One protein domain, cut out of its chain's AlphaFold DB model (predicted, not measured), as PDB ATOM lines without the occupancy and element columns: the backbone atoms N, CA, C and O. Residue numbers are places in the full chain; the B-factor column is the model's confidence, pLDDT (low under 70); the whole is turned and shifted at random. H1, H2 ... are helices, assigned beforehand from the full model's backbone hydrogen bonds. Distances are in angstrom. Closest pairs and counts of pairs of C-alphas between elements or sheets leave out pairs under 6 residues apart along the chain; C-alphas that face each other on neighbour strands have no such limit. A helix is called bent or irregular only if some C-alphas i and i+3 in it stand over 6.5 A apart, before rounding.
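This is residues 299 to 365 of the 659 residues of the protein "C2H2-type domain-containing protein" of Caulochytrium protostelioides (UniProt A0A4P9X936). Three helices joined by tight turns make an open zigzag: H1 and the longest helix, H3, lie on two sides, and the short H2 bridges from H1 towards the beginning of H3. Residues 299 to 312, before H1, form a loop that reaches into the space between H1 and H3 around Val 304, and residues 355 to 365 fold back as a second loop at the far end of H3. The printed part has 67 residues, with three named helices in the order H1, H2, H3 and no named strand; the class is all helix, with 36 residues in the helices. The whole is compact, with a radius of gyration of the C-alphas of 12.0 A, and rounded, spanning 29 by 28 by 20 A.

Residues 299 to 312 hold no named element, but residues 301 to 302 pair with residues 309 to 310, antiparallel, as a short pairing. H1, residues 313 to 324, and H2, residues 328 to 335, only just touch, with 3 pairs of C-alphas within 8 A. H1 touches H2 with residues 317 to 321 alone, and the closest C-alphas of the two helices are those of Leu 317 and Leu 328, 7.0 A apart. The lines of H1 and H2 are about perpendicular, at 84 degrees. H2 and H3, residues 339 to 354, are close but not clearly touching. Their closest C-alphas, those of Arg 332 and Cys 342, are 7.2 A apart. H2 and H3 run opposite ways at a steep tilt of 54 degrees. H1 and H3 are apart. In H1, H2 and H3, every O i to N i+4 pair is within hydrogen-bond range.

H1 begins at C-alpha 313, at (93.153, 138.532, 208.876), and is 15.4 A long from first to last C-alpha. H2 begins at C-alpha 328, at (94.732, 142.395, 219.833), and is 10.3 A long. H3 is 22.5 A long and ends at C-alpha 354, at (106.984, 153.213, 209.863). No helix is bent or irregular.

The two C-alphas farthest apart are those of Ala 299 and Cys 361, at 33.1 A, and the first and last printed C-alphas, those of Ala 299 and Val 365, are 30.4 A apart. The printed part has no cut. The links from H1 to H2 and from H2 to H3 are tight, with 3 residues each. The mean pLDDT of the printed part is 71.0; 25 residues are under 70, among them residues 339 to 341 and 350 to 356.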
ATOM      1  N   ALA A 299      94.292 138.339 197.825       55.00
ATOM      2  CA  ALA A 299      94.877 139.526 198.457       55.00
ATOM      3  C   ALA A 299      95.228 139.282 199.944       55.00
ATOM      4  O   ALA A 299      94.418 139.494 200.844       55.00
ATOM      5  N   GLY A 300      96.451 138.811 200.210       66.81
ATOM      6  CA  GLY A 300      96.915 138.503 201.566       66.81
ATOM      7  C   GLY A 300      96.975 139.726 202.494       66.81
ATOM      8  O   GLY A 300      97.426 140.806 202.114       66.81
ATOM      9  N   CYS A 301      96.569 139.537 203.749       70.00
ATOM     10  CA  CYS A 301      96.573 140.555 204.791       70.00
ATOM     11  C   CYS A 301      98.000 140.775 205.345       70.00
ATOM     12  O   CYS A 301      98.601 139.827 205.866       70.00
ATOM     13  N   PRO A 302      98.577 141.990 205.272       73.94
ATOM     14  CA  PRO A 302      99.883 142.277 205.857       73.94
ATOM     15  C   PRO A 302      99.808 142.360 207.386       73.94
ATOM     16  O   PRO A 302      98.864 142.923 207.948       73.94
ATOM     17  N   CYS A 303     100.842 141.866 208.069       76.88
ATOM     18  CA  CYS A 303     100.984 141.946 209.522       76.88
ATOM     19  C   CYS A 303     100.912 143.401 210.050       76.88
ATOM     20  O   CYS A 303     101.117 144.388 209.338       76.88
ATOM     21  N   VAL A 304     100.589 143.560 211.335       74.00
ATOM     22  CA  VAL A 304     100.561 144.863 212.024       74.00
ATOM     23  C   VAL A 304     101.981 145.387 212.301       74.00
ATOM     24  O   VAL A 304     102.193 146.597 212.248       74.00
ATOM     25  N   LEU A 305     102.944 144.490 212.559       69.38
ATOM     26  CA  LEU A 305     104.306 144.812 213.020       69.38
ATOM     27  C   LEU A 305     105.413 144.395 212.030       69.38
ATOM     28  O   LEU A 305     106.318 145.187 211.761       69.38
ATOM     29  N   GLY A 306     105.346 143.180 211.479       67.38
ATOM     30  CA  GLY A 306     106.332 142.648 210.528       67.38
ATOM     31  C   GLY A 306     105.962 142.819 209.048       67.38
ATOM     32  O   GLY A 306     104.890 143.311 208.705       67.38
ATOM     33  N   ASP A 307     106.850 142.355 208.167       68.69
ATOM     34  CA  ASP A 307     106.673 142.356 206.702       68.69
ATOM     35  C   ASP A 307     105.915 141.121 206.165       68.69
ATOM     36  O   ASP A 307     105.751 140.960 204.958       68.69
ATOM     37  N   ALA A 308     105.454 140.228 207.048       71.56
ATOM     38  CA  ALA A 308     104.731 139.018 206.664       71.56
ATOM     39  C   ALA A 308     103.345 139.343 206.080       71.56
ATOM     40  O   ALA A 308     102.520 139.985 206.735       71.56
ATOM     41  N   VAL A 309     103.077 138.848 204.870       79.69
ATOM     42  CA  VAL A 309     101.761 138.872 204.216       79.69
ATOM     43  C   VAL A 309     101.125 137.492 204.369       79.69
ATOM     44  O   VAL A 309     101.756 136.481 204.063       79.69
ATOM     45  N   LEU A 310      99.906 137.441 204.904       80.56
ATOM     46  CA  LEU A 310      99.274 136.225 205.424       80.56
ATOM     47  C   LEU A 310      97.895 135.996 204.780       80.56
ATOM     48  O   LEU A 310      97.223 136.959 204.426       80.56
ATOM     49  N   PRO A 311      97.433 134.744 204.616       75.31
ATOM     50  CA  PRO A 311      96.277 134.429 203.763       75.31
ATOM     51  C   PRO A 311      94.913 134.877 204.317       75.31
ATOM     52  O   PRO A 311      93.913 134.778 203.616       75.31
ATOM     53  N   SER A 312      94.848 135.337 205.569       77.06
ATOM     54  CA  SER A 312      93.631 135.815 206.233       77.06
ATOM     55  C   SER A 312      93.994 136.819 207.329       77.06
ATOM     56  O   SER A 312      95.104 136.786 207.871       77.06
ATOM     57  N   ALA A 313      93.047 137.681 207.697       71.19
ATOM     58  CA  ALA A 313      93.153 138.532 208.876       71.19
ATOM     59  C   ALA A 313      93.300 137.733 210.182       71.19
ATOM     60  O   ALA A 313      94.088 138.127 211.039       71.19
ATOM     61  N   GLU A 314      92.648 136.572 210.314       76.12
ATOM     62  CA  GLU A 314      92.849 135.673 211.465       76.12
ATOM     63  C   GLU A 314      94.300 135.211 211.550       76.12
ATOM     64  O   GLU A 314      94.906 135.251 212.619       76.12
ATOM     65  N   ALA A 315      94.894 134.847 210.409       77.00
ATOM     66  CA  ALA A 315      96.300 134.475 210.338       77.00
ATOM     67  C   ALA A 315      97.217 135.667 210.674       77.00
ATOM     68  O   ALA A 315      98.214 135.479 211.366       77.00
ATOM     69  N   ALA A 316      96.871 136.891 210.256       75.75
ATOM     70  CA  ALA A 316      97.614 138.105 210.603       75.75
ATOM     71  C   ALA A 316      97.549 138.449 212.103       75.75
ATOM     72  O   ALA A 316      98.572 138.818 212.688       75.75
ATOM     73  N   LEU A 317      96.385 138.283 212.740       74.94
ATOM     74  CA  LEU A 317      96.184 138.495 214.178       74.94
ATOM     75  C   LEU A 317      96.854 137.390 215.012       74.94
ATOM     76  O   LEU A 317      97.594 137.692 215.948       74.94
ATOM     77  N   ALA A 318      96.684 136.120 214.633       77.69
ATOM     78  CA  ALA A 318      97.341 134.987 215.283       77.69
ATOM     79  C   ALA A 318      98.872 135.051 215.150       77.69
ATOM     80  O   ALA A 318      99.587 134.763 216.107       77.69
ATOM     81  N   HIS A 319      99.394 135.490 213.999       77.56
ATOM     82  CA  HIS A 319     100.823 135.743 213.814       77.56
ATOM     83  C   HIS A 319     101.316 136.924 214.662       77.56
ATOM     84  O   HIS A 319     102.380 136.821 215.267       77.56
ATOM     85  N   ALA A 320     100.553 138.019 214.772       74.62
ATOM     86  CA  ALA A 320     100.913 139.139 215.645       74.62
ATOM     87  C   ALA A 320     100.990 138.719 217.127       74.62
ATOM     88  O   ALA A 320     101.941 139.092 217.818       74.62
ATOM     89  N   ALA A 321     100.066 137.875 217.590       75.62
ATOM     90  CA  ALA A 321     100.125 137.284 218.924       75.62
ATOM     91  C   ALA A 321     101.328 136.327 219.082       75.62
ATOM     92  O   ALA A 321     102.111 136.474 220.017       75.62
ATOM     93  N   ALA A 322     101.523 135.384 218.155       70.94
ATOM     94  CA  ALA A 322     102.516 134.313 218.291       70.94
ATOM     95  C   ALA A 322     103.974 134.738 218.016       70.94
ATOM     96  O   ALA A 322     104.887 134.223 218.657       70.94
ATOM     97  N   ALA A 323     104.214 135.649 217.067       69.12
ATOM     98  CA  ALA A 323     105.559 136.085 216.668       69.12
ATOM     99  C   ALA A 323     105.995 137.411 217.317       69.12
ATOM    100  O   ALA A 323     107.193 137.711 217.374       69.12
ATOM    101  N   HIS A 324     105.041 138.219 217.793       71.75
ATOM    102  CA  HIS A 324     105.308 139.557 218.330       71.75
ATOM    103  C   HIS A 324     104.666 139.831 219.702       71.75
ATOM    104  O   HIS A 324     104.818 140.937 220.209       71.75
ATOM    105  N   GLY A 325     103.953 138.871 220.304       67.81
ATOM    106  CA  GLY A 325     103.315 139.028 221.619       67.81
ATOM    107  C   GLY A 325     102.099 139.965 221.650       67.81
ATOM    108  O   GLY A 325     101.576 140.243 222.726       67.81
ATOM    109  N   LEU A 326     101.635 140.464 220.497       73.75
ATOM    110  CA  LEU A 326     100.563 141.459 220.416       73.75
ATOM    111  C   LEU A 326      99.195 140.790 220.200       73.75
ATOM    112  O   LEU A 326      98.702 140.707 219.074       73.75
ATOM    113  N   ASP A 327      98.564 140.336 221.284       78.62
ATOM    114  CA  ASP A 327      97.193 139.809 221.245       78.62
ATOM    115  C   ASP A 327      96.139 140.934 221.235       78.62
ATOM    116  O   ASP A 327      95.610 141.358 222.267       78.62
ATOM    117  N   LEU A 328      95.800 141.410 220.035       72.38
ATOM    118  CA  LEU A 328      94.732 142.395 219.833       72.38
ATOM    119  C   LEU A 328      93.331 141.859 220.196       72.38
ATOM    120  O   LEU A 328      92.453 142.654 220.534       72.38
ATOM    121  N   VAL A 329      93.112 140.539 220.164       74.62
ATOM    122  CA  VAL A 329      91.808 139.913 220.456       74.62
ATOM    123  C   VAL A 329      91.580 139.855 221.970       74.62
ATOM    124  O   VAL A 329      90.522 140.261 222.463       74.62
ATOM    125  N   GLY A 330      92.597 139.435 222.724       71.75
ATOM    126  CA  GLY A 330      92.641 139.525 224.181       71.75
ATOM    127  C   GLY A 330      92.531 140.967 224.669       71.75
ATOM    128  O   GLY A 330      91.698 141.251 225.530       71.75
ATOM    129  N   LEU A 331      93.275 141.906 224.070       67.94
ATOM    130  CA  LEU A 331      93.183 143.330 224.411       67.94
ATOM    131  C   LEU A 331      91.770 143.901 224.188       67.94
ATOM    132  O   LEU A 331      91.247 144.561 225.090       67.94
ATOM    133  N   ARG A 332      91.110 143.593 223.056       71.50
ATOM    134  CA  ARG A 332      89.709 143.991 222.806       71.50
ATOM    135  C   ARG A 332      88.783 143.473 223.910       71.50
ATOM    136  O   ARG A 332      88.002 144.246 224.460       71.50
ATOM    137  N   ARG A 333      88.915 142.193 224.282       72.31
ATOM    138  CA  ARG A 333      88.100 141.535 225.320       72.31
ATOM    139  C   ARG A 333      88.339 142.102 226.725       72.31
ATOM    140  O   ARG A 333      87.382 142.283 227.467       72.31
ATOM    141  N   VAL A 334      89.588 142.391 227.091       66.88
ATOM    142  CA  VAL A 334      89.964 142.914 228.421       66.88
ATOM    143  C   VAL A 334      89.586 144.389 228.589       66.88
ATOM    144  O   VAL A 334      89.280 144.819 229.701       66.88
ATOM    145  N   ARG A 335      89.599 145.183 227.510       64.12
ATOM    146  CA  ARG A 335      89.320 146.631 227.560       64.12
ATOM    147  C   ARG A 335      87.909 147.025 227.123       64.12
ATOM    148  O   ARG A 335      87.514 148.157 227.393       64.12
ATOM    149  N   GLY A 336      87.157 146.122 226.490       67.88
ATOM    150  CA  GLY A 336      85.839 146.419 225.924       67.88
ATOM    151  C   GLY A 336      85.914 147.405 224.757       67.88
ATOM    152  O   GLY A 336      85.073 148.293 224.657       67.88
ATOM    153  N   TRP A 337      86.957 147.301 223.926       71.75
ATOM    154  CA  TRP A 337      87.171 148.211 222.797       71.75
ATOM    155  C   TRP A 337      86.186 147.947 221.656       71.75
ATOM    156  O   TRP A 337      85.995 146.807 221.221       71.75
ATOM    157  N   ASP A 338      85.603 149.028 221.139       70.88
ATOM    158  CA  ASP A 338      84.854 148.989 219.889       70.88
ATOM    159  C   ASP A 338      85.793 148.832 218.676       70.88
ATOM    160  O   ASP A 338      87.023 148.915 218.770       70.88
ATOM    161  N   THR A 339      85.203 148.580 217.510       58.66
ATOM    162  CA  THR A 339      85.935 148.340 216.260       58.66
ATOM    163  C   THR A 339      86.778 149.556 215.836       58.66
ATOM    164  O   THR A 339      87.822 149.397 215.204       58.66
ATOM    165  N   PHE A 340      86.396 150.772 216.239       60.91
ATOM    166  CA  PHE A 340      87.115 152.009 215.934       60.91
ATOM    167  C   PHE A 340      88.298 152.253 216.888       60.91
ATOM    168  O   PHE A 340      89.351 152.711 216.447       60.91
ATOM    169  N   ASP A 341      88.190 151.893 218.169       62.19
ATOM    170  CA  ASP A 341      89.331 151.812 219.093       62.19
ATOM    171  C   ASP A 341      90.371 150.778 218.621       62.19
ATOM    172  O   ASP A 341      91.569 151.075 218.614       62.19
ATOM    173  N   CYS A 342      89.942 149.617 218.108       70.00
ATOM    174  CA  CYS A 342      90.848 148.653 217.473       70.00
ATOM    175  C   CYS A 342      91.593 149.253 216.261       70.00
ATOM    176  O   CYS A 342      92.811 149.089 216.150       70.00
ATOM    177  N   ILE A 343      90.903 150.010 215.394       70.88
ATOM    178  CA  ILE A 343      91.519 150.734 214.263       70.88
ATOM    179  C   ILE A 343      92.577 151.740 214.749       70.88
ATOM    180  O   ILE A 343      93.679 151.785 214.197       70.88
ATOM    181  N   LYS A 344      92.286 152.520 215.802       70.81
ATOM    182  CA  LYS A 344      93.243 153.487 216.380       70.81
ATOM    183  C   LYS A 344      94.526 152.797 216.847       70.81
ATOM    184  O   LYS A 344      95.612 153.286 216.541       70.81
ATOM    185  N   VAL A 345      94.418 151.659 217.540       70.69
ATOM    186  CA  VAL A 345      95.579 150.899 218.041       70.69
ATOM    187  C   VAL A 345      96.416 150.336 216.889       70.69
ATOM    188  O   VAL A 345      97.630 150.537 216.873       70.69
ATOM    189  N   VAL A 346      95.792 149.708 215.885       74.62
ATOM    190  CA  VAL A 346      96.496 149.185 214.695       74.62
ATOM    191  C   VAL A 346      97.230 150.303 213.946       74.62
ATOM    192  O   VAL A 346      98.405 150.150 213.607       74.62
ATOM    193  N   ASN A 347      96.584 151.454 213.745       75.81
ATOM    194  CA  ASN A 347      97.189 152.597 213.061       75.81
ATOM    195  C   ASN A 347      98.305 153.257 213.884       75.81
ATOM    196  O   ASN A 347      99.326 153.649 213.319       75.81
ATOM    197  N   HIS A 348      98.167 153.329 215.210       70.62
ATOM    198  CA  HIS A 348      99.214 153.819 216.107       70.62
ATOM    199  C   HIS A 348     100.468 152.928 216.051       70.62
ATOM    200  O   HIS A 348     101.570 153.430 215.820       70.62
ATOM    201  N   VAL A 349     100.302 151.605 216.164       71.94
ATOM    202  CA  VAL A 349     101.405 150.634 216.053       71.94
ATOM    203  C   VAL A 349     102.076 150.712 214.674       71.94
ATOM    204  O   VAL A 349     103.307 150.794 214.592       71.94
ATOM    205  N   ARG A 350     101.295 150.768 213.585       69.56
ATOM    206  CA  ARG A 350     101.827 150.922 212.218       69.56
ATOM    207  C   ARG A 350     102.585 152.240 212.030       69.56
ATOM    208  O   ARG A 350     103.671 152.223 211.457       69.56
ATOM    209  N   ALA A 351     102.094 153.357 212.569       68.81
ATOM    210  CA  ALA A 351     102.785 154.648 212.510       68.81
ATOM    211  C   ALA A 351     104.122 154.646 213.276       68.81
ATOM    212  O   ALA A 351     105.096 155.240 212.818       68.81
ATOM    213  N   HIS A 352     104.204 153.955 214.416       65.81
ATOM    214  CA  HIS A 352     105.467 153.779 215.138       65.81
ATOM    215  C   HIS A 352     106.451 152.866 214.392       65.81
ATOM    216  O   HIS A 352     107.629 153.214 214.277       65.81
ATOM    217  N   THR A 353     105.947 151.788 213.785       69.38
ATOM    218  CA  THR A 353     106.717 150.874 212.925       69.38
ATOM    219  C   THR A 353     107.312 151.584 211.707       69.38
ATOM    220  O   THR A 353     108.498 151.430 211.432       69.38
ATOM    221  N   LEU A 354     106.528 152.420 211.017       69.81
ATOM    222  CA  LEU A 354     106.984 153.213 209.863       69.81
ATOM    223  C   LEU A 354     108.044 154.268 210.224       69.81
ATOM    224  O   LEU A 354     108.832 154.652 209.367       69.81
ATOM    225  N   ARG A 355     108.084 154.724 211.483       67.81
ATOM    226  CA  ARG A 355     109.103 155.654 211.999       67.81
ATOM    227  C   ARG A 355     110.341 154.963 212.584       67.81
ATOM    228  O   ARG A 355     111.225 155.656 213.071       67.81
ATOM    229  N   GLY A 356     110.397 153.627 212.608       69.19
ATOM    230  CA  GLY A 356     111.469 152.890 213.294       69.19
ATOM    231  C   GLY A 356     111.487 153.115 214.814       69.19
ATOM    232  O   GLY A 356     112.540 153.044 215.439       69.19
ATOM    233  N   THR A 357     110.332 153.421 215.414       76.06
ATOM    234  CA  THR A 357     110.203 153.781 216.839       76.06
ATOM    235  C   THR A 357     109.411 152.738 217.617       76.06
ATOM    236  O   THR A 357     108.430 152.190 217.118       76.06
ATOM    237  N   CYS A 358     109.788 152.499 218.870       76.25
ATOM    238  CA  CYS A 358     109.037 151.647 219.782       76.25
ATOM    239  C   CYS A 358     107.702 152.298 220.176       76.25
ATOM    240  O   CYS A 358     107.692 153.415 220.694       76.25
ATOM    241  N   PHE A 359     106.578 151.598 219.994       71.94
ATOM    242  CA  PHE A 359     105.260 152.101 220.412       71.94
ATOM    243  C   PHE A 359     105.051 152.073 221.940       71.94
ATOM    244  O   PHE A 359     104.151 152.737 222.440       71.94
ATOM    245  N   VAL A 360     105.877 151.323 222.685       68.06
ATOM    246  CA  VAL A 360     105.792 151.218 224.155       68.06
ATOM    247  C   VAL A 360     106.585 152.331 224.851       68.06
ATOM    248  O   VAL A 360     106.085 152.942 225.791       68.06
ATOM    249  N   CYS A 361     107.812 152.616 224.394       66.06
ATOM    250  CA  CYS A 361     108.728 153.557 225.060       66.06
ATOM    251  C   CYS A 361     109.132 154.785 224.220       66.06
ATOM    252  O   CYS A 361     109.872 155.636 224.708       66.06
ATOM    253  N   GLY A 362     108.690 154.890 222.963       65.25
ATOM    254  CA  GLY A 362     108.979 156.020 222.067       65.25
ATOM    255  C   GLY A 362     110.400 156.078 221.489       65.25
ATOM    256  O   GLY A 362     110.643 156.882 220.592       65.25
ATOM    257  N   ALA A 363     111.331 155.239 221.956       72.00
ATOM    258  CA  ALA A 363     112.715 155.231 221.485       72.00
ATOM    259  C   ALA A 363     112.823 154.878 219.990       72.00
ATOM    260  O   ALA A 363     112.135 153.972 219.511       72.00
ATOM    261  N   ALA A 364     113.711 155.566 219.268       71.19
ATOM    262  CA  ALA A 364     114.145 155.157 217.934       71.19
ATOM    263  C   ALA A 364     115.031 153.904 218.037       71.19
ATOM    264  O   ALA A 364     115.842 153.793 218.957       71.19
ATOM    265  N   VAL A 365     114.856 152.961 217.112       63.06
ATOM    266  CA  VAL A 365     115.563 151.673 217.104       63.06
ATOM    267  C   VAL A 365     116.462 151.597 215.872       63.06
ATOM    268  O   VAL A 365     116.158 150.922 214.887       63.06
TER     269      VAL A 365